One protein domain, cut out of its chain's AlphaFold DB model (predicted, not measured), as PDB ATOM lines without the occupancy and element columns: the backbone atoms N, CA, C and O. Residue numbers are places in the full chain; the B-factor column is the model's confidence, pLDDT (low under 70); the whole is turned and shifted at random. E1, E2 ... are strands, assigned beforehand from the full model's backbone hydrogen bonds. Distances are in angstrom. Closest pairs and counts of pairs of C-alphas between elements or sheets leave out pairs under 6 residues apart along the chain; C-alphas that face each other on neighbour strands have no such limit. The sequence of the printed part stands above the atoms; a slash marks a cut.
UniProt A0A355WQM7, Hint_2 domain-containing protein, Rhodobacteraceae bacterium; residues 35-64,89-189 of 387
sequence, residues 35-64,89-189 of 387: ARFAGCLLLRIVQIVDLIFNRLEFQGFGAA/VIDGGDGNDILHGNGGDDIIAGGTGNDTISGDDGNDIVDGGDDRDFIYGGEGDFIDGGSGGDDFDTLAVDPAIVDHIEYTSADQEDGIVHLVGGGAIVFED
ATOM      1  N   ALA A  35      15.274  -6.318  19.098       40.47
ATOM      2  CA  ALA A  35      15.594  -5.716  17.808       40.47
ATOM      3  C   ALA A  35      17.085  -5.936  17.505       40.47
ATOM      4  O   ALA A  35      17.951  -5.507  18.266       40.47
ATOM      5  N   ARG A  36      17.393  -6.605  16.386       36.81
ATOM      6  CA  ARG A  36      18.762  -6.750  15.871       36.81
ATOM      7  C   ARG A  36      18.949  -5.898  14.624       36.81
ATOM      8  O   ARG A  36      18.560  -6.299  13.531       36.81
ATOM      9  N   PHE A  37      19.608  -4.757  14.788       42.25
ATOM     10  CA  PHE A  37      20.184  -4.021  13.665       42.25
ATOM     11  C   PHE A  37      21.524  -4.647  13.251       42.25
ATOM     12  O   PHE A  37      22.091  -5.479  13.965       42.25
ATOM     13  N   ALA A  38      22.016  -4.303  12.059       40.75
ATOM     14  CA  ALA A  38      23.152  -4.980  11.439       40.75
ATOM     15  C   ALA A  38      24.486  -4.715  12.172       40.75
ATOM     16  O   ALA A  38      25.231  -3.794  11.854       40.75
ATOM     17  N   GLY A  39      24.802  -5.573  13.144       42.47
ATOM     18  CA  GLY A  39      26.140  -5.755  13.713       42.47
ATOM     19  C   GLY A  39      26.490  -4.940  14.962       42.47
ATOM     20  O   GLY A  39      27.312  -5.424  15.730       42.47
ATOM     21  N   CYS A  40      25.885  -3.767  15.192       46.28
ATOM     22  CA  CYS A  40      26.443  -2.787  16.146       46.28
ATOM     23  C   CYS A  40      25.584  -2.439  17.379       46.28
ATOM     24  O   CYS A  40      26.109  -1.824  18.301       46.28
ATOM     25  N   LEU A  41      24.299  -2.814  17.437       39.78
ATOM     26  CA  LEU A  41      23.416  -2.454  18.559       39.78
ATOM     27  C   LEU A  41      22.546  -3.634  19.014       39.78
ATOM     28  O   LEU A  41      21.936  -4.324  18.192       39.78
ATOM     29  N   LEU A  42      22.468  -3.826  20.333       44.31
ATOM     30  CA  LEU A  42      21.536  -4.734  20.999       44.31
ATOM     31  C   LEU A  42      20.669  -3.924  21.969       44.31
ATOM     32  O   LEU A  42      21.104  -3.615  23.074       44.31
ATOM     33  N   LEU A  43      19.434  -3.619  21.571       41.44
ATOM     34  CA  LEU A  43      18.454  -3.051  22.494       41.44
ATOM     35  C   LEU A  43      17.985  -4.150  23.456       41.44
ATOM     36  O   LEU A  43      17.483  -5.187  23.008       41.44
ATOM     37  N   ARG A  44      18.138  -3.938  24.767       43.75
ATOM     38  CA  ARG A  44      17.656  -4.864  25.797       43.75
ATOM     39  C   ARG A  44      16.856  -4.108  26.853       43.75
ATOM     40  O   ARG A  44      17.419  -3.574  27.797       43.75
ATOM     41  N   ILE A  45      15.531  -4.163  26.740       42.81
ATOM     42  CA  ILE A  45      14.630  -3.757  27.825       42.81
ATOM     43  C   ILE A  45      14.826  -4.746  28.987       42.81
ATOM     44  O   ILE A  45      14.572  -5.946  28.828       42.81
ATOM     45  N   VAL A  46      15.317  -4.264  30.132       42.66
ATOM     46  CA  VAL A  46      15.608  -5.091  31.311       42.66
ATOM     47  C   VAL A  46      14.530  -4.884  32.367       42.66
ATOM     48  O   VAL A  46      14.699  -4.109  33.298       42.66
ATOM     49  N   GLN A  47      13.428  -5.626  32.264       40.38
ATOM     50  CA  GLN A  47      12.456  -5.671  33.355       40.38
ATOM     51  C   GLN A  47      13.048  -6.484  34.521       40.38
ATOM     52  O   GLN A  47      13.015  -7.721  34.512       40.38
ATOM     53  N   ILE A  48      13.654  -5.792  35.492       41.88
ATOM     54  CA  ILE A  48      14.173  -6.397  36.722       41.88
ATOM     55  C   ILE A  48      12.982  -6.699  37.629       41.88
ATOM     56  O   ILE A  48      12.477  -5.837  38.340       41.88
ATOM     57  N   VAL A  49      12.527  -7.949  37.598       44.09
ATOM     58  CA  VAL A  49      11.577  -8.447  38.596       44.09
ATOM     59  C   VAL A  49      12.272  -8.374  39.960       44.09
ATOM     60  O   VAL A  49      13.282  -9.052  40.135       44.09
ATOM     61  N   ASP A  50      11.728  -7.532  40.848       46.19
ATOM     62  CA  ASP A  50      12.128  -7.202  42.237       46.19
ATOM     63  C   ASP A  50      12.690  -5.773  42.479       46.19
ATOM     64  O   ASP A  50      12.982  -5.445  43.629       46.19
ATOM     65  N   LEU A  51      12.773  -4.882  41.474       40.31
ATOM     66  CA  LEU A  51      13.074  -3.445  41.679       40.31
ATOM     67  C   LEU A  51      12.148  -2.521  40.866       40.31
ATOM     68  O   LEU A  51      11.718  -2.869  39.769       40.31
ATOM     69  N   ILE A  52      11.846  -1.340  41.417       46.75
ATOM     70  CA  ILE A  52      10.811  -0.402  40.933       46.75
ATOM     71  C   ILE A  52      11.400   0.617  39.931       46.75
ATOM     72  O   ILE A  52      11.194   1.810  40.076       46.75
ATOM     73  N   PHE A  53      12.178   0.163  38.940       42.25
ATOM     74  CA  PHE A  53      12.867   1.058  37.992       42.25
ATOM     75  C   PHE A  53      12.816   0.547  36.544       42.25
ATOM     76  O   PHE A  53      13.153  -0.610  36.266       42.25
ATOM     77  N   ASN A  54      12.458   1.424  35.601       47.34
ATOM     78  CA  ASN A  54      12.326   1.116  34.171       47.34
ATOM     79  C   ASN A  54      13.613   1.425  33.379       47.34
ATOM     80  O   ASN A  54      13.635   2.278  32.497       47.34
ATOM     81  N   ARG A  55      14.709   0.707  33.652       46.75
ATOM     82  CA  ARG A  55      16.011   1.017  33.029       46.75
ATOM     83  C   ARG A  55      16.092   0.658  31.533       46.75
ATOM     84  O   ARG A  55      16.002  -0.517  31.155       46.75
ATOM     85  N   LEU A  56      16.395   1.653  30.695       51.50
ATOM     86  CA  LEU A  56      16.706   1.486  29.270       51.50
ATOM     87  C   LEU A  56      18.228   1.379  29.043       51.50
ATOM     88  O   LEU A  56      18.930   2.375  28.944       51.50
ATOM     89  N   GLU A  57      18.763   0.155  28.959       49.03
ATOM     90  CA  GLU A  57      20.204  -0.055  28.736       49.03
ATOM     91  C   GLU A  57      20.590  -0.114  27.248       49.03
ATOM     92  O   GLU A  57      20.223  -1.048  26.525       49.03
ATOM     93  N   PHE A  58      21.455   0.813  26.827       53.16
ATOM     94  CA  PHE A  58      22.159   0.770  25.544       53.16
ATOM     95  C   PHE A  58      23.573   0.195  25.718       53.16
ATOM     96  O   PHE A  58      24.511   0.896  26.083       53.16
ATOM     97  N   GLN A  59      23.754  -1.101  25.443       50.56
ATOM     98  CA  GLN A  59      25.079  -1.733  25.486       50.56
ATOM     99  C   GLN A  59      25.727  -1.756  24.093       50.56
ATOM    100  O   GLN A  59      25.390  -2.581  23.237       50.56
ATOM    101  N   GLY A  60      26.677  -0.845  23.868       49.88
ATOM    102  CA  GLY A  60      27.492  -0.792  22.654       49.88
ATOM    103  C   GLY A  60      28.519  -1.927  22.598       49.88
ATOM    104  O   GLY A  60      29.582  -1.845  23.209       49.88
ATOM    105  N   PHE A  61      28.240  -2.977  21.821       51.12
ATOM    106  CA  PHE A  61      29.187  -4.072  21.560       51.12
ATOM    107  C   PHE A  61      30.219  -3.684  20.486       51.12
ATOM    108  O   PHE A  61      30.316  -4.313  19.430       51.12
ATOM    109  N   GLY A  62      30.984  -2.626  20.761       48.38
ATOM    110  CA  GLY A  62      32.074  -2.171  19.906       48.38
ATOM    111  C   GLY A  62      33.176  -3.225  19.758       48.38
ATOM    112  O   GLY A  62      33.493  -3.971  20.689       48.38
ATOM    113  N   ALA A  63      33.796  -3.275  18.579       53.28
ATOM    114  CA  ALA A  63      35.074  -3.959  18.419       53.28
ATOM    115  C   ALA A  63      36.203  -3.117  19.055       53.28
ATOM    116  O   ALA A  63      35.990  -2.005  19.536       53.28
ATOM    117  N   ALA A  64      37.443  -3.613  19.024       53.53
ATOM    118  CA  ALA A  64      38.622  -2.906  19.549       53.53
ATOM    119  C   ALA A  64      39.074  -1.702  18.677       53.53
ATOM    120  O   ALA A  64      40.266  -1.457  18.511       53.53
ATOM    121  N   VAL A  89      15.168   8.830  36.881       84.00
ATOM    122  CA  VAL A  89      16.503   9.441  36.778       84.00
ATOM    123  C   VAL A  89      16.758   9.819  35.323       84.00
ATOM    124  O   VAL A  89      16.743   8.944  34.450       84.00
ATOM    125  N   ILE A  90      16.985  11.107  35.082       81.12
ATOM    126  CA  ILE A  90      17.080  11.749  33.768       81.12
ATOM    127  C   ILE A  90      18.463  12.406  33.624       81.12
ATOM    128  O   ILE A  90      19.014  12.938  34.583       81.12
ATOM    129  N   ASP A  91      19.031  12.309  32.424       86.62
ATOM    130  CA  ASP A  91      20.402  12.683  32.054       86.62
ATOM    131  C   ASP A  91      20.337  13.089  30.569       86.62
ATOM    132  O   ASP A  91      20.028  12.233  29.728       86.62
ATOM    133  N   GLY A  92      20.473  14.387  30.264       79.50
ATOM    134  CA  GLY A  92      20.417  14.929  28.896       79.50
ATOM    135  C   GLY A  92      21.719  14.672  28.132       79.50
ATOM    136  O   GLY A  92      21.742  13.915  27.155       79.50
ATOM    137  N   GLY A  93      22.820  15.232  28.639       81.38
ATOM    138  CA  GLY A  93      24.193  14.937  28.225       81.38
ATOM    139  C   GLY A  93      24.853  16.036  27.383       81.38
ATOM    140  O   GLY A  93      25.193  17.101  27.892       81.38
ATOM    141  N   ASP A  94      25.113  15.749  26.105       83.31
ATOM    142  CA  ASP A  94      25.727  16.686  25.147       83.31
ATOM    143  C   ASP A  94      24.609  17.285  24.263       83.31
ATOM    144  O   ASP A  94      24.225  16.639  23.279       83.31
ATOM    145  N   GLY A  95      24.069  18.480  24.559       76.19
ATOM    146  CA  GLY A  95      22.808  18.872  23.915       76.19
ATOM    147  C   GLY A  95      22.268  20.295  24.097       76.19
ATOM    148  O   GLY A  95      22.982  21.271  24.286       76.19
ATOM    149  N   ASN A  96      20.963  20.395  23.862       74.00
ATOM    150  CA  ASN A  96      20.092  21.552  24.082       74.00
ATOM    151  C   ASN A  96      18.707  20.934  24.310       74.00
ATOM    152  O   ASN A  96      17.869  20.879  23.399       74.00
ATOM    153  N   ASP A  97      18.546  20.326  25.474       73.88
ATOM    154  CA  ASP A  97      17.520  19.339  25.762       73.88
ATOM    155  C   ASP A  97      16.307  19.923  26.495       73.88
ATOM    156  O   ASP A  97      16.284  21.062  26.966       73.88
ATOM    157  N   ILE A  98      15.226  19.142  26.508       73.62
ATOM    158  CA  ILE A  98      13.957  19.509  27.142       73.62
ATOM    159  C   ILE A  98      13.547  18.353  28.049       73.62
ATOM    160  O   ILE A  98      13.092  17.309  27.569       73.62
ATOM    161  N   LEU A  99      13.744  18.538  29.352       74.44
ATOM    162  CA  LEU A  99      13.660  17.495  30.370       74.44
ATOM    163  C   LEU A  99      12.427  17.704  31.259       74.44
ATOM    164  O   LEU A  99      12.135  18.818  31.684       74.44
ATOM    165  N   HIS A 100      11.707  16.614  31.529       77.81
ATOM    166  CA  HIS A 100      10.461  16.601  32.301       77.81
ATOM    167  C   HIS A 100      10.416  15.368  33.207       77.81
ATOM    168  O   HIS A 100      10.347  14.250  32.684       77.81
ATOM    169  N   GLY A 101      10.402  15.563  34.528       74.38
ATOM    170  CA  GLY A 101      10.146  14.499  35.510       74.38
ATOM    171  C   GLY A 101       8.708  13.977  35.433       74.38
ATOM    172  O   GLY A 101       8.465  12.773  35.346       74.38
ATOM    173  N   ASN A 102       7.739  14.878  35.228       79.81
ATOM    174  CA  ASN A 102       6.281  14.661  35.249       79.81
ATOM    175  C   ASN A 102       5.710  14.401  36.652       79.81
ATOM    176  O   ASN A 102       4.574  14.806  36.905       79.81
ATOM    177  N   GLY A 103       6.436  13.712  37.535       78.62
ATOM    178  CA  GLY A 103       6.076  13.569  38.943       78.62
ATOM    179  C   GLY A 103       6.490  12.240  39.571       78.62
ATOM    180  O   GLY A 103       6.432  11.172  38.956       78.62
ATOM    181  N   GLY A 104       6.837  12.317  40.849       84.56
ATOM    182  CA  GLY A 104       7.738  11.395  41.538       84.56
ATOM    183  C   GLY A 104       8.535  12.200  42.566       84.56
ATOM    184  O   GLY A 104       8.143  13.307  42.890       84.56
ATOM    185  N   ASP A 105       9.631  11.673  43.099       89.12
ATOM    186  CA  ASP A 105      10.715  12.541  43.584       89.12
ATOM    187  C   ASP A 105      11.920  12.177  42.706       89.12
ATOM    188  O   ASP A 105      12.523  11.108  42.889       89.12
ATOM    189  N   ASP A 106      12.159  12.983  41.679       88.06
ATOM    190  CA  ASP A 106      12.997  12.665  40.525       88.06
ATOM    191  C   ASP A 106      14.422  13.226  40.672       88.06
ATOM    192  O   ASP A 106      14.711  14.082  41.511       88.06
ATOM    193  N   ILE A 107      15.351  12.716  39.857       90.38
ATOM    194  CA  ILE A 107      16.718  13.249  39.744       90.38
ATOM    195  C   ILE A 107      16.983  13.573  38.276       90.38
ATOM    196  O   ILE A 107      16.939  12.673  37.437       90.38
ATOM    197  N   ILE A 108      17.264  14.836  37.963       89.75
ATOM    198  CA  ILE A 108      17.407  15.338  36.595       89.75
ATOM    199  C   ILE A 108      18.726  16.096  36.463       89.75
ATOM    200  O   ILE A 108      18.966  17.030  37.217       89.75
ATOM    201  N   ALA A 109      19.547  15.718  35.484       93.88
ATOM    202  CA  ALA A 109      20.698  16.499  35.039       93.88
ATOM    203  C   ALA A 109      20.502  16.945  33.582       93.88
ATOM    204  O   ALA A 109      20.165  16.106  32.736       93.88
ATOM    205  N   GLY A 110      20.723  18.232  33.298       90.25
ATOM    206  CA  GLY A 110      20.817  18.777  31.941       90.25
ATOM    207  C   GLY A 110      22.061  18.237  31.243       90.25
ATOM    208  O   GLY A 110      22.006  17.237  30.519       90.25
ATOM    209  N   GLY A 111      23.215  18.814  31.578       89.19
ATOM    210  CA  GLY A 111      24.530  18.316  31.191       89.19
ATOM    211  C   GLY A 111      25.422  19.416  30.634       89.19
ATOM    212  O   GLY A 111      26.155  20.059  31.381       89.19
ATOM    213  N   THR A 112      25.433  19.576  29.311       87.94
ATOM    214  CA  THR A 112      26.235  20.596  28.624       87.94
ATOM    215  C   THR A 112      25.447  21.227  27.475       87.94
ATOM    216  O   THR A 112      25.219  20.584  26.445       87.94
ATOM    217  N   GLY A 113      25.053  22.495  27.641       82.44
ATOM    218  CA  GLY A 113      24.312  23.259  26.646       82.44
ATOM    219  C   GLY A 113      23.372  24.322  27.222       82.44
ATOM    220  O   GLY A 113      23.619  24.940  28.247       82.44
ATOM    221  N   ASN A 114      22.284  24.587  26.503       79.19
ATOM    222  CA  ASN A 114      21.221  25.463  26.995       79.19
ATOM    223  C   ASN A 114      19.929  24.656  27.038       79.19
ATOM    224  O   ASN A 114      19.258  24.514  26.004       79.19
ATOM    225  N   ASP A 115      19.609  24.139  28.210       78.19
ATOM    226  CA  ASP A 115      18.542  23.185  28.436       78.19
ATOM    227  C   ASP A 115      17.284  23.862  28.995       78.19
ATOM    228  O   ASP A 115      17.227  25.051  29.337       78.19
ATOM    229  N   THR A 116      16.190  23.112  29.022       75.00
ATOM    230  CA  THR A 116      14.932  23.530  29.642       75.00
ATOM    231  C   THR A 116      14.394  22.381  30.477       75.00
ATOM    232  O   THR A 116      13.985  21.356  29.934       75.00
ATOM    233  N   ILE A 117      14.408  22.550  31.797       79.38
ATOM    234  CA  ILE A 117      14.228  21.459  32.761       79.38
ATOM    235  C   ILE A 117      12.999  21.725  33.632       79.38
ATOM    236  O   ILE A 117      12.788  22.854  34.064       79.38
ATOM    237  N   SER A 118      12.194  20.699  33.907       83.25
ATOM    238  CA  SER A 118      11.077  20.748  34.859       83.25
ATOM    239  C   SER A 118      10.990  19.440  35.645       83.25
ATOM    240  O   SER A 118      10.969  18.367  35.039       83.25
ATOM    241  N   GLY A 119      10.915  19.513  36.974       76.88
ATOM    242  CA  GLY A 119      10.563  18.357  37.814       76.88
ATOM    243  C   GLY A 119       9.080  17.975  37.678       76.88
ATOM    244  O   GLY A 119       8.733  16.831  37.384       76.88
ATOM    245  N   ASP A 120       8.221  19.000  37.687       79.25
ATOM    246  CA  ASP A 120       6.752  18.951  37.692       79.25
ATOM    247  C   ASP A 120       6.137  18.620  39.080       79.25
ATOM    248  O   ASP A 120       6.151  19.488  39.953       79.25
ATOM    249  N   ASP A 121       5.526  17.443  39.293       82.12
ATOM    250  CA  ASP A 121       4.811  17.087  40.543       82.12
ATOM    251  C   ASP A 121       5.712  16.264  41.508       82.12
ATOM    252  O   ASP A 121       5.504  15.049  41.655       82.12
ATOM    253  N   GLY A 122       6.688  16.895  42.182       86.50
ATOM    254  CA  GLY A 122       7.652  16.164  43.025       86.50
ATOM    255  C   GLY A 122       8.325  16.883  44.203       86.50
ATOM    256  O   GLY A 122       7.787  17.838  44.758       86.50
ATOM    257  N   ASN A 123       9.463  16.328  44.646       94.12
ATOM    258  CA  ASN A 123      10.453  16.951  45.546       94.12
ATOM    259  C   ASN A 123      11.824  16.730  44.890       94.12
ATOM    260  O   ASN A 123      12.601  15.865  45.314       94.12
ATOM    261  N   ASP A 124      12.059  17.416  43.782       95.25
ATOM    262  CA  ASP A 124      13.000  16.933  42.775       95.25
ATOM    263  C   ASP A 124      14.428  17.435  43.018       95.25
ATOM    264  O   ASP A 124      14.660  18.428  43.709       95.25
ATOM    265  N   ILE A 125      15.417  16.721  42.481       96.75
ATOM    266  CA  ILE A 125      16.820  17.151  42.484       96.75
ATOM    267  C   ILE A 125      17.198  17.483  41.047       96.75
ATOM    268  O   ILE A 125      17.281  16.579  40.214       96.75
ATOM    269  N   VAL A 126      17.426  18.765  40.771       97.06
ATOM    270  CA  VAL A 126      17.793  19.272  39.446       97.06
ATOM    271  C   VAL A 126      19.221  19.815  39.461       97.06
ATOM    272  O   VAL A 126      19.600  20.532  40.381       97.06
ATOM    273  N   ASP A 127      19.975  19.462  38.427       97.25
ATOM    274  CA  ASP A 127      21.331  19.904  38.095       97.25
ATOM    275  C   ASP A 127      21.269  20.444  36.650       97.25
ATOM    276  O   ASP A 127      20.814  19.726  35.753       97.25
ATOM    277  N   GLY A 128      21.603  21.718  36.433       93.31
ATOM    278  CA  GLY A 128      21.688  22.324  35.098       93.31
ATOM    279  C   GLY A 128      22.928  21.817  34.357       93.31
ATOM    280  O   GLY A 128      22.868  20.806  33.643       93.31
ATOM    281  N   GLY A 129      24.071  22.462  34.612       94.00
ATOM    282  CA  GLY A 129      25.404  21.923  34.329       94.00
ATOM    283  C   GLY A 129      26.403  22.945  33.771       94.00
ATOM    284  O   GLY A 129      26.942  23.789  34.495       94.00
ATOM    285  N   ASP A 130      26.719  22.812  32.479       90.56
ATOM    286  CA  ASP A 130      27.545  23.754  31.711       90.56
ATOM    287  C   ASP A 130      26.680  24.526  30.693       90.56
ATOM    288  O   ASP A 130      25.946  23.903  29.933       90.56
ATOM    289  N   ASP A 131      26.931  25.836  30.552       86.00
ATOM    290  CA  ASP A 131      26.297  26.813  29.643       86.00
ATOM    291  C   ASP A 131      25.095  27.606  30.219       86.00
ATOM    292  O   ASP A 131      25.373  28.545  30.966       86.00
ATOM    293  N   ARG A 132      23.824  27.423  29.803       85.94
ATOM    294  CA  ARG A 132      22.723  28.338  30.231       85.94
ATOM    295  C   ARG A 132      21.311  27.765  30.199       85.94
ATOM    296  O   ARG A 132      20.655  27.778  29.145       85.94
ATOM    297  N   ASP A 133      20.765  27.517  31.373       80.94
ATOM    298  CA  ASP A 133      19.568  26.716  31.551       80.94
ATOM    299  C   ASP A 133      18.342  27.499  32.022       80.94
ATOM    300  O   ASP A 133      18.383  28.562  32.660       80.94
ATOM    301  N   PHE A 134      17.184  26.950  31.656       73.50
ATOM    302  CA  PHE A 134      15.880  27.451  32.060       73.50
ATOM    303  C   PHE A 134      15.153  26.391  32.887       73.50
ATOM    304  O   PHE A 134      14.496  25.498  32.345       73.50
ATOM    305  N   ILE A 135      15.276  26.499  34.208       79.69
ATOM    306  CA  ILE A 135      14.782  25.495  35.153       79.69
ATOM    307  C   ILE A 135      13.434  25.942  35.726       79.69
ATOM    308  O   ILE A 135      13.293  27.069  36.201       79.69
ATOM    309  N   TYR A 136      12.435  25.065  35.697       78.88
ATOM    310  CA  TYR A 136      11.137  25.238  36.342       78.88
ATOM    311  C   TYR A 136      11.128  24.523  37.702       78.88
ATOM    312  O   TYR A 136      11.258  23.303  37.745       78.88
ATOM    313  N   GLY A 137      10.960  25.276  38.796       79.00
ATOM    314  CA  GLY A 137      10.945  24.733  40.165       79.00
ATOM    315  C   GLY A 137       9.542  24.570  40.767       79.00
ATOM    316  O   GLY A 137       8.731  25.505  40.720       79.00
ATOM    317  N   GLY A 138       9.290  23.402  41.363       82.06
ATOM    318  CA  GLY A 138       8.092  22.982  42.100       82.06
ATOM    319  C   GLY A 138       8.231  23.031  43.634       82.06
ATOM    320  O   GLY A 138       9.196  23.560  44.178       82.06
ATOM    321  N   GLU A 139       7.221  22.544  44.370       88.12
ATOM    322  CA  GLU A 139       7.212  22.563  45.849       88.12
ATOM    323  C   GLU A 139       8.023  21.402  46.444       88.12
ATOM    324  O   GLU A 139       7.487  20.323  46.671       88.12
ATOM    325  N   GLY A 140       9.271  21.676  46.826       92.44
ATOM    326  CA  GLY A 140      10.133  20.732  47.548       92.44
ATOM    327  C   GLY A 140      11.532  20.592  46.954       92.44
ATOM    328  O   GLY A 140      12.411  20.054  47.628       92.44
ATOM    329  N   ASP A 141      11.727  21.091  45.733       96.12
ATOM    330  CA  ASP A 141      12.920  20.819  44.936       96.12
ATOM    331  C   ASP A 141      14.204  21.430  45.512       96.12
ATOM    332  O   ASP A 141      14.209  22.480  46.172       96.12
ATOM    333  N   PHE A 142      15.312  20.771  45.186       97.62
ATOM    334  CA  PHE A 142      16.667  21.293  45.269       97.62
ATOM    335  C   PHE A 142      17.204  21.481  43.846       97.62
ATOM    336  O   PHE A 142      17.181  20.539  43.053       97.62
ATOM    337  N   ILE A 143      17.675  22.685  43.533       97.12
ATOM    338  CA  ILE A 143      18.074  23.088  42.182       97.12
ATOM    339  C   ILE A 143      19.493  23.661  42.221       97.12
ATOM    340  O   ILE A 143      19.734  24.668  42.877       97.12
ATOM    341  N   ASP A 144      20.410  23.029  41.509       97.31
ATOM    342  CA  ASP A 144      21.766  23.508  41.240       97.31
ATOM    343  C   ASP A 144      21.784  24.005  39.785       97.31
ATOM    344  O   ASP A 144      21.363  23.267  38.888       97.31
ATOM    345  N   GLY A 145      22.173  25.258  39.532       91.81
ATOM    346  CA  GLY A 145      22.373  25.731  38.154       91.81
ATOM    347  C   GLY A 145      23.619  25.117  37.516       91.81
ATOM    348  O   GLY A 145      23.619  24.750  36.341       91.81
ATOM    349  N   GLY A 146      24.654  24.891  38.325       91.25
ATOM    350  CA  GLY A 146      26.009  24.640  37.860       91.25
ATOM    351  C   GLY A 146      26.809  25.938  37.710       91.25
ATOM    352  O   GLY A 146      26.445  26.996  38.202       91.25
ATOM    353  N   SER A 147      27.983  25.846  37.084       86.50
ATOM    354  CA  SER A 147      28.876  27.005  36.866       86.50
ATOM    355  C   SER A 147      29.856  26.772  35.707       86.50
ATOM    356  O   SER A 147      31.014  27.214  35.705       86.50
ATOM    357  N   GLY A 148      29.414  25.994  34.713       79.94
ATOM    358  CA  GLY A 148      30.164  25.712  33.494       79.94
ATOM    359  C   GLY A 148      29.810  26.644  32.329       79.94
ATOM    360  O   GLY A 148      28.804  27.346  32.330       79.94
ATOM    361  N   GLY A 149      30.631  26.625  31.277       80.44
ATOM    362  CA  GLY A 149      30.307  27.300  30.009       80.44
ATOM    363  C   GLY A 149      30.126  28.833  30.080       80.44
ATOM    364  O   GLY A 149      31.021  29.559  30.520       80.44
ATOM    365  N   ASP A 150      29.007  29.316  29.530       76.62
ATOM    366  CA  ASP A 150      28.516  30.706  29.477       76.62
ATOM    367  C   ASP A 150      27.558  31.073  30.642       76.62
ATOM    368  O   ASP A 150      26.829  32.069  30.525       76.62
ATOM    369  N   ASP A 151      27.607  30.291  31.734       74.81
ATOM    370  CA  ASP A 151      27.373  30.649  33.149       74.81
ATOM    371  C   ASP A 151      26.324  31.765  33.333       74.81
ATOM    372  O   ASP A 151      26.658  32.943  33.548       74.81
ATOM    373  N   PHE A 152      25.052  31.431  33.057       73.56
ATOM    374  CA  PHE A 152      23.911  32.325  33.277       73.56
ATOM    375  C   PHE A 152      22.551  31.598  33.211       73.56
ATOM    376  O   PHE A 152      21.897  31.550  32.156       73.56
ATOM    377  N   ASP A 153      22.033  31.210  34.365       75.12
ATOM    378  CA  ASP A 153      20.825  30.411  34.503       75.12
ATOM    379  C   ASP A 153      19.598  31.240  34.894       75.12
ATOM    380  O   ASP A 153      19.609  32.475  35.049       75.12
ATOM    381  N   THR A 154      18.428  30.600  34.885       75.56
ATOM    382  CA  THR A 154      17.146  31.249  35.188       75.56
ATOM    383  C   THR A 154      16.142  30.267  35.776       75.56
ATOM    384  O   THR A 154      15.395  29.617  35.046       75.56
ATOM    385  N   LEU A 155      16.048  30.264  37.108       78.25
ATOM    386  CA  LEU A 155      14.962  29.613  37.833       78.25
ATOM    387  C   LEU A 155      13.627  30.349  37.615       78.25
ATOM    388  O   LEU A 155      13.431  31.503  38.017       78.25
ATOM    389  N   ALA A 156      12.678  29.650  37.006       63.94
ATOM    390  CA  ALA A 156      11.283  30.027  36.888       63.94
ATOM    391  C   ALA A 156      10.439  29.266  37.923       63.94
ATOM    392  O   ALA A 156      10.357  28.046  37.910       63.94
ATOM    393  N   VAL A 157       9.746  30.000  38.789       59.03
ATOM    394  CA  VAL A 157       8.779  29.440  39.748       59.03
ATOM    395  C   VAL A 157       7.401  29.995  39.414       59.03
ATOM    396  O   VAL A 157       7.306  31.176  39.053       59.03
ATOM    397  N   ASP A 158       6.329  29.202  39.544       56.69
ATOM    398  CA  ASP A 158       4.973  29.751  39.430       56.69
ATOM    399  C   ASP A 158       4.783  30.825  40.513       56.69
ATOM    400  O   ASP A 158       4.789  30.515  41.707       56.69
ATOM    401  N   PRO A 159       4.583  32.104  40.143       47.78
ATOM    402  CA  PRO A 159       4.362  33.135  41.135       47.78
ATOM    403  C   PRO A 159       3.190  32.827  42.066       47.78
ATOM    404  O   PRO A 159       3.251  33.235  43.219       47.78
ATOM    405  N   ALA A 160       2.137  32.131  41.615       46.66
ATOM    406  CA  ALA A 160       0.942  31.880  42.423       46.66
ATOM    407  C   ALA A 160       1.231  31.153  43.750       46.66
ATOM    408  O   ALA A 160       0.466  31.335  44.702       46.66
ATOM    409  N   ILE A 161       2.335  30.397  43.825       50.94
ATOM    410  CA  ILE A 161       2.774  29.667  45.018       50.94
ATOM    411  C   ILE A 161       3.907  30.351  45.802       50.94
ATOM    412  O   ILE A 161       4.243  29.861  46.870       50.94
ATOM    413  N   VAL A 162       4.479  31.483  45.369       52.06
ATOM    414  CA  VAL A 162       5.637  32.112  46.052       52.06
ATOM    415  C   VAL A 162       5.227  33.155  47.100       52.06
ATOM    416  O   VAL A 162       4.582  34.154  46.776       52.06
ATOM    417  N   ASP A 163       5.682  32.980  48.348       59.25
ATOM    418  CA  ASP A 163       5.583  33.998  49.405       59.25
ATOM    419  C   ASP A 163       6.801  34.933  49.361       59.25
ATOM    420  O   ASP A 163       6.676  36.140  49.113       59.25
ATOM    421  N   HIS A 164       8.011  34.394  49.562       71.44
ATOM    422  CA  HIS A 164       9.227  35.205  49.584       71.44
ATOM    423  C   HIS A 164      10.520  34.417  49.320       71.44
ATOM    424  O   HIS A 164      10.607  33.236  49.600       71.44
ATOM    425  N   ILE A 165      11.556  35.103  48.820       71.00
ATOM    426  CA  ILE A 165      12.889  34.525  48.570       71.00
ATOM    427  C   ILE A 165      13.883  34.966  49.660       71.00
ATOM    428  O   ILE A 165      14.008  36.162  49.952       71.00
ATOM    429  N   GLU A 166      14.604  34.033  50.256       82.44
ATOM    430  CA  GLU A 166      15.696  34.277  51.197       82.44
ATOM    431  C   GLU A 166      17.016  33.901  50.521       82.44
ATOM    432  O   GLU A 166      17.329  32.725  50.414       82.44
ATOM    433  N   TYR A 167      17.764  34.893  50.029       84.31
ATOM    434  CA  TYR A 167      19.094  34.649  49.466       84.31
ATOM    435  C   TYR A 167      20.092  34.342  50.585       84.31
ATOM    436  O   TYR A 167      20.137  35.067  51.587       84.31
ATOM    437  N   THR A 168      20.880  33.286  50.409       90.44
ATOM    438  CA  THR A 168      21.861  32.797  51.393       90.44
ATOM    439  C   THR A 168      23.287  33.257  51.095       90.44
ATOM    440  O   THR A 168      24.089  33.377  52.028       90.44
ATOM    441  N   SER A 169      23.578  33.598  49.838       85.56
ATOM    442  CA  SER A 169      24.852  34.147  49.366       85.56
ATOM    443  C   SER A 169      24.884  35.692  49.364       85.56
ATOM    444  O   SER A 169      24.046  36.355  49.986       85.56
ATOM    445  N   ALA A 170      25.905  36.303  48.745       79.31
ATOM    446  CA  ALA A 170      26.158  37.756  48.808       79.31
ATOM    447  C   ALA A 170      25.969  38.480  47.461       79.31
ATOM    448  O   ALA A 170      25.514  39.626  47.412       79.31
ATOM    449  N   ASP A 171      26.348  37.796  46.398       76.38
ATOM    450  CA  ASP A 171      25.952  37.935  44.997       76.38
ATOM    451  C   ASP A 171      24.419  37.832  44.806       76.38
ATOM    452  O   ASP A 171      23.840  38.724  44.177       76.38
ATOM    453  N   GLN A 172      23.770  36.900  45.526       81.81
ATOM    454  CA  GLN A 172      22.361  36.447  45.452       81.81
ATOM    455  C   GLN A 172      22.108  35.300  44.458       81.81
ATOM    456  O   GLN A 172      20.976  35.143  44.002       81.81
ATOM    457  N   GLU A 173      23.144  34.514  44.166       85.94
ATOM    458  CA  GLU A 173      23.067  33.308  43.341       85.94
ATOM    459  C   GLU A 173      22.538  32.084  44.142       85.94
ATOM    460  O   GLU A 173      21.785  31.293  43.585       85.94
ATOM    461  N   ASP A 174      22.733  32.012  45.475       92.75
ATOM    462  CA  ASP A 174      22.098  31.001  46.354       92.75
ATOM    463  C   ASP A 174      20.828  31.529  47.048       92.75
ATOM    464  O   ASP A 174      20.784  32.678  47.526       92.75
ATOM    465  N   GLY A 175      19.843  30.660  47.300       90.44
ATOM    466  CA  GLY A 175      18.743  30.973  48.208       90.44
ATOM    467  C   GLY A 175      17.651  29.921  48.406       90.44
ATOM    468  O   GLY A 175      17.745  28.752  48.050       90.44
ATOM    469  N   ILE A 176      16.569  30.377  49.039       90.94
ATOM    470  CA  ILE A 176      15.371  29.592  49.341       90.94
ATOM    471  C   ILE A 176      14.131  30.370  48.892       90.94
ATOM    472  O   ILE A 176      13.874  31.476  49.375       90.94
ATOM    473  N   VAL A 177      13.325  29.797  48.002       79.94
ATOM    474  CA  VAL A 177      11.999  30.305  47.627       79.94
ATOM    475  C   VAL A 177      10.960  29.711  48.582       79.94
ATOM    476  O   VAL A 177      10.525  28.580  48.412       79.94
ATOM    477  N   HIS A 178      10.554  30.462  49.604       80.62
ATOM    478  CA  HIS A 178       9.506  30.072  50.557       80.62
ATOM    479  C   HIS A 178       8.110  30.208  49.924       80.62
ATOM    480  O   HIS A 178       7.814  31.227  49.285       80.62
ATOM    481  N   LEU A 179       7.236  29.216  50.135       74.06
ATOM    482  CA  LEU A 179       5.974  29.069  49.396       74.06
ATOM    483  C   LEU A 179       4.695  29.325  50.234       74.06
ATOM    484  O   LEU A 179       4.674  29.269  51.469       74.06
ATOM    485  N   VAL A 180       3.594  29.659  49.545       60.25
ATOM    486  CA  VAL A 180       2.294  30.096  50.099       60.25
ATOM    487  C   VAL A 180       1.470  28.899  50.592       60.25
ATOM    488  O   VAL A 180       0.406  28.565  50.073       60.25
ATOM    489  N   GLY A 181       1.947  28.278  51.665       66.38
ATOM    490  CA  GLY A 181       1.264  27.161  52.331       66.38
ATOM    491  C   GLY A 181       2.102  26.438  53.388       66.38
ATOM    492  O   GLY A 181       1.552  25.712  54.219       66.38
ATOM    493  N   GLY A 182       3.412  26.678  53.394       72.06
ATOM    494  CA  GLY A 182       4.396  25.638  53.675       72.06
ATOM    495  C   GLY A 182       5.130  25.325  52.368       72.06
ATOM    496  O   GLY A 182       4.801  25.919  51.345       72.06
ATOM    497  N   GLY A 183       6.132  24.449  52.428       84.56
ATOM    498  CA  GLY A 183       6.979  24.165  51.273       84.56
ATOM    499  C   GLY A 183       8.029  25.247  51.005       84.56
ATOM    500  O   GLY A 183       7.922  26.397  51.450       84.56
ATOM    501  N   ALA A 184       9.083  24.846  50.305       91.69
ATOM    502  CA  ALA A 184      10.152  25.714  49.844       91.69
ATOM    503  C   ALA A 184      10.847  25.074  48.638       91.69
ATOM    504  O   ALA A 184      10.822  23.854  48.502       91.69
ATOM    505  N   ILE A 185      11.495  25.903  47.827       90.62
ATOM    506  CA  ILE A 185      12.450  25.494  46.792       90.62
ATOM    507  C   ILE A 185      13.822  25.955  47.263       90.62
ATOM    508  O   ILE A 185      13.950  27.114  47.667       90.62
ATOM    509  N   VAL A 186      14.827  25.090  47.245       96.00
ATOM    510  CA  VAL A 186      16.219  25.474  47.513       96.00
ATOM    511  C   VAL A 186      16.930  25.627  46.176       96.00
ATOM    512  O   VAL A 186      16.742  24.790  45.298       96.00
ATOM    513  N   PHE A 187      17.723  26.684  46.024       94.94
ATOM    514  CA  PHE A 187      18.570  26.870  44.854       94.94
ATOM    515  C   PHE A 187      19.986  27.310  45.234       94.94
ATOM    516  O   PHE A 187      20.162  28.088  46.175       94.94
ATOM    517  N   GLU A 188      20.968  26.809  44.498       95.56
ATOM    518  CA  GLU A 188      22.389  27.171  44.559       95.56
ATOM    519  C   GLU A 188      22.827  27.521  43.111       95.56
ATOM    520  O   GLU A 188      22.265  26.968  42.163       95.56
ATOM    521  N   ASP A 189      23.722  28.503  42.948       91.12
ATOM    522  CA  ASP A 189      24.207  29.040  41.653       91.12
ATOM    523  C   ASP A 189      23.091  29.418  40.606       91.12
ATOM    524  O   ASP A 189      22.917  28.742  39.599       91.12
TER     525      ASP A 189
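Overview. This is residues 35 to 64 and 89 to 189 of the 387 residues of the protein "Hint_2 domain-containing protein" of Rhodobacteraceae bacterium (UniProt A0A355WQM7). The chain is wound in flattened, stacked turns, passing to and fro between two layers that are partly face to face: the longer strands E3, E5, E7 and E9 side by side in one layer, and the shorter E4, E6, E8 and E10 in the other. Past E9 the longer layer is continued by E13, E12 and E11, while at the far end, beyond E3, the separate piece with E1 and E2 folds back on itself as a poorly formed loop. The printed part has 131 residues with thirteen named strands, E1 to E13 in order along the chain, and no named helix; its class is all strand. The sheet E3 E5 E7 E9 E13 E12 E11 is mixed, and the sheet E4 E6 E8 E10 is parallel. The whole is loose, with a radius of gyration of the C-alphas of 17.9 A, and flat, spanning 56 by 37 by 19 A.

Along the chain. From Ala 35 the printed part leads to E1, residues 42 to 45, whose C-alpha 42 is at (21.536, -4.734, 20.999), and then to E2, residues 56 to 59. After the cut, E3, residues 89 to 95, begins with C-alpha 89 at (16.503, 9.441, 36.778) and is 17.2 A long. E4 holds residues 98 to 100, E5 residues 107 to 113 over 18.2 A, E6 residues 116 to 118, and E7 residues 125 to 131 over 18.7 A. E8 holds residues 134 to 137, E9 residues 142 to 148 over 18.4 A, and E10 residues 154 to 157. E11, residues 162 to 167, is 14.1 A long; E12, residues 175 to 179, is 13.0 A; E13, residues 184 to 188, is 13.4 A and ends with C-alpha 188 at (22.389, 27.171, 44.559).

Arrangement. The two larger sheets form a sandwich, two sheets face to face, with 48 pairs of C-alphas within 10 A and their best planes 8 degrees apart. In the larger, twisted sheet, E3 is an edge strand and parallel to E5 at 2 degrees, with N 90 and O 107 2.8 A apart. E5 and E7 are parallel at 5 degrees, with N 108 and O 125 at 2.8 A. E7 and E9 are parallel at 16 degrees, with N 126 and O 142 at 2.9 A, and E9 and E13 are parallel at 16 degrees, with N 143 and O 186 at 2.9 A. E11, E12 and E13 make a meander, each strand the antiparallel neighbour of the one before. Its two hairpins are E11 and E12, with N 166 and O 176 at 2.8 A, and E12 and E13, with N 177 and O 185 at 2.8 A. In the other sheet, E4 and E6 have N 99 and O 116 at 2.9 A, E6 and E8 have N 136 and O 117 at 2.8 A, and E8 and E10 have N 156 and O 135 at 2.8 A. Between the sheets, the closest C-alphas of E5 and E6 are those of Gly 110 and Ile 117, 7.2 A apart. E1 and E2 meet only at a point, where C-alphas 45 and 56 face each other at 5.8 A, and both are apart from E3 to E13.

Size, cuts and confidence. The two C-alphas farthest apart, those of Ala 64 and Gly 181, are 58.1 A from each other. Residues 65 to 88 are not printed, and C-alphas 64 and 89 are 30.6 A apart across this cut. Of the links that are printed whole, none is long. The mean pLDDT of the printed part is 73.3; residues 35 to 64, 156 to 163 and 180 to 181 of this predicted model are under 70.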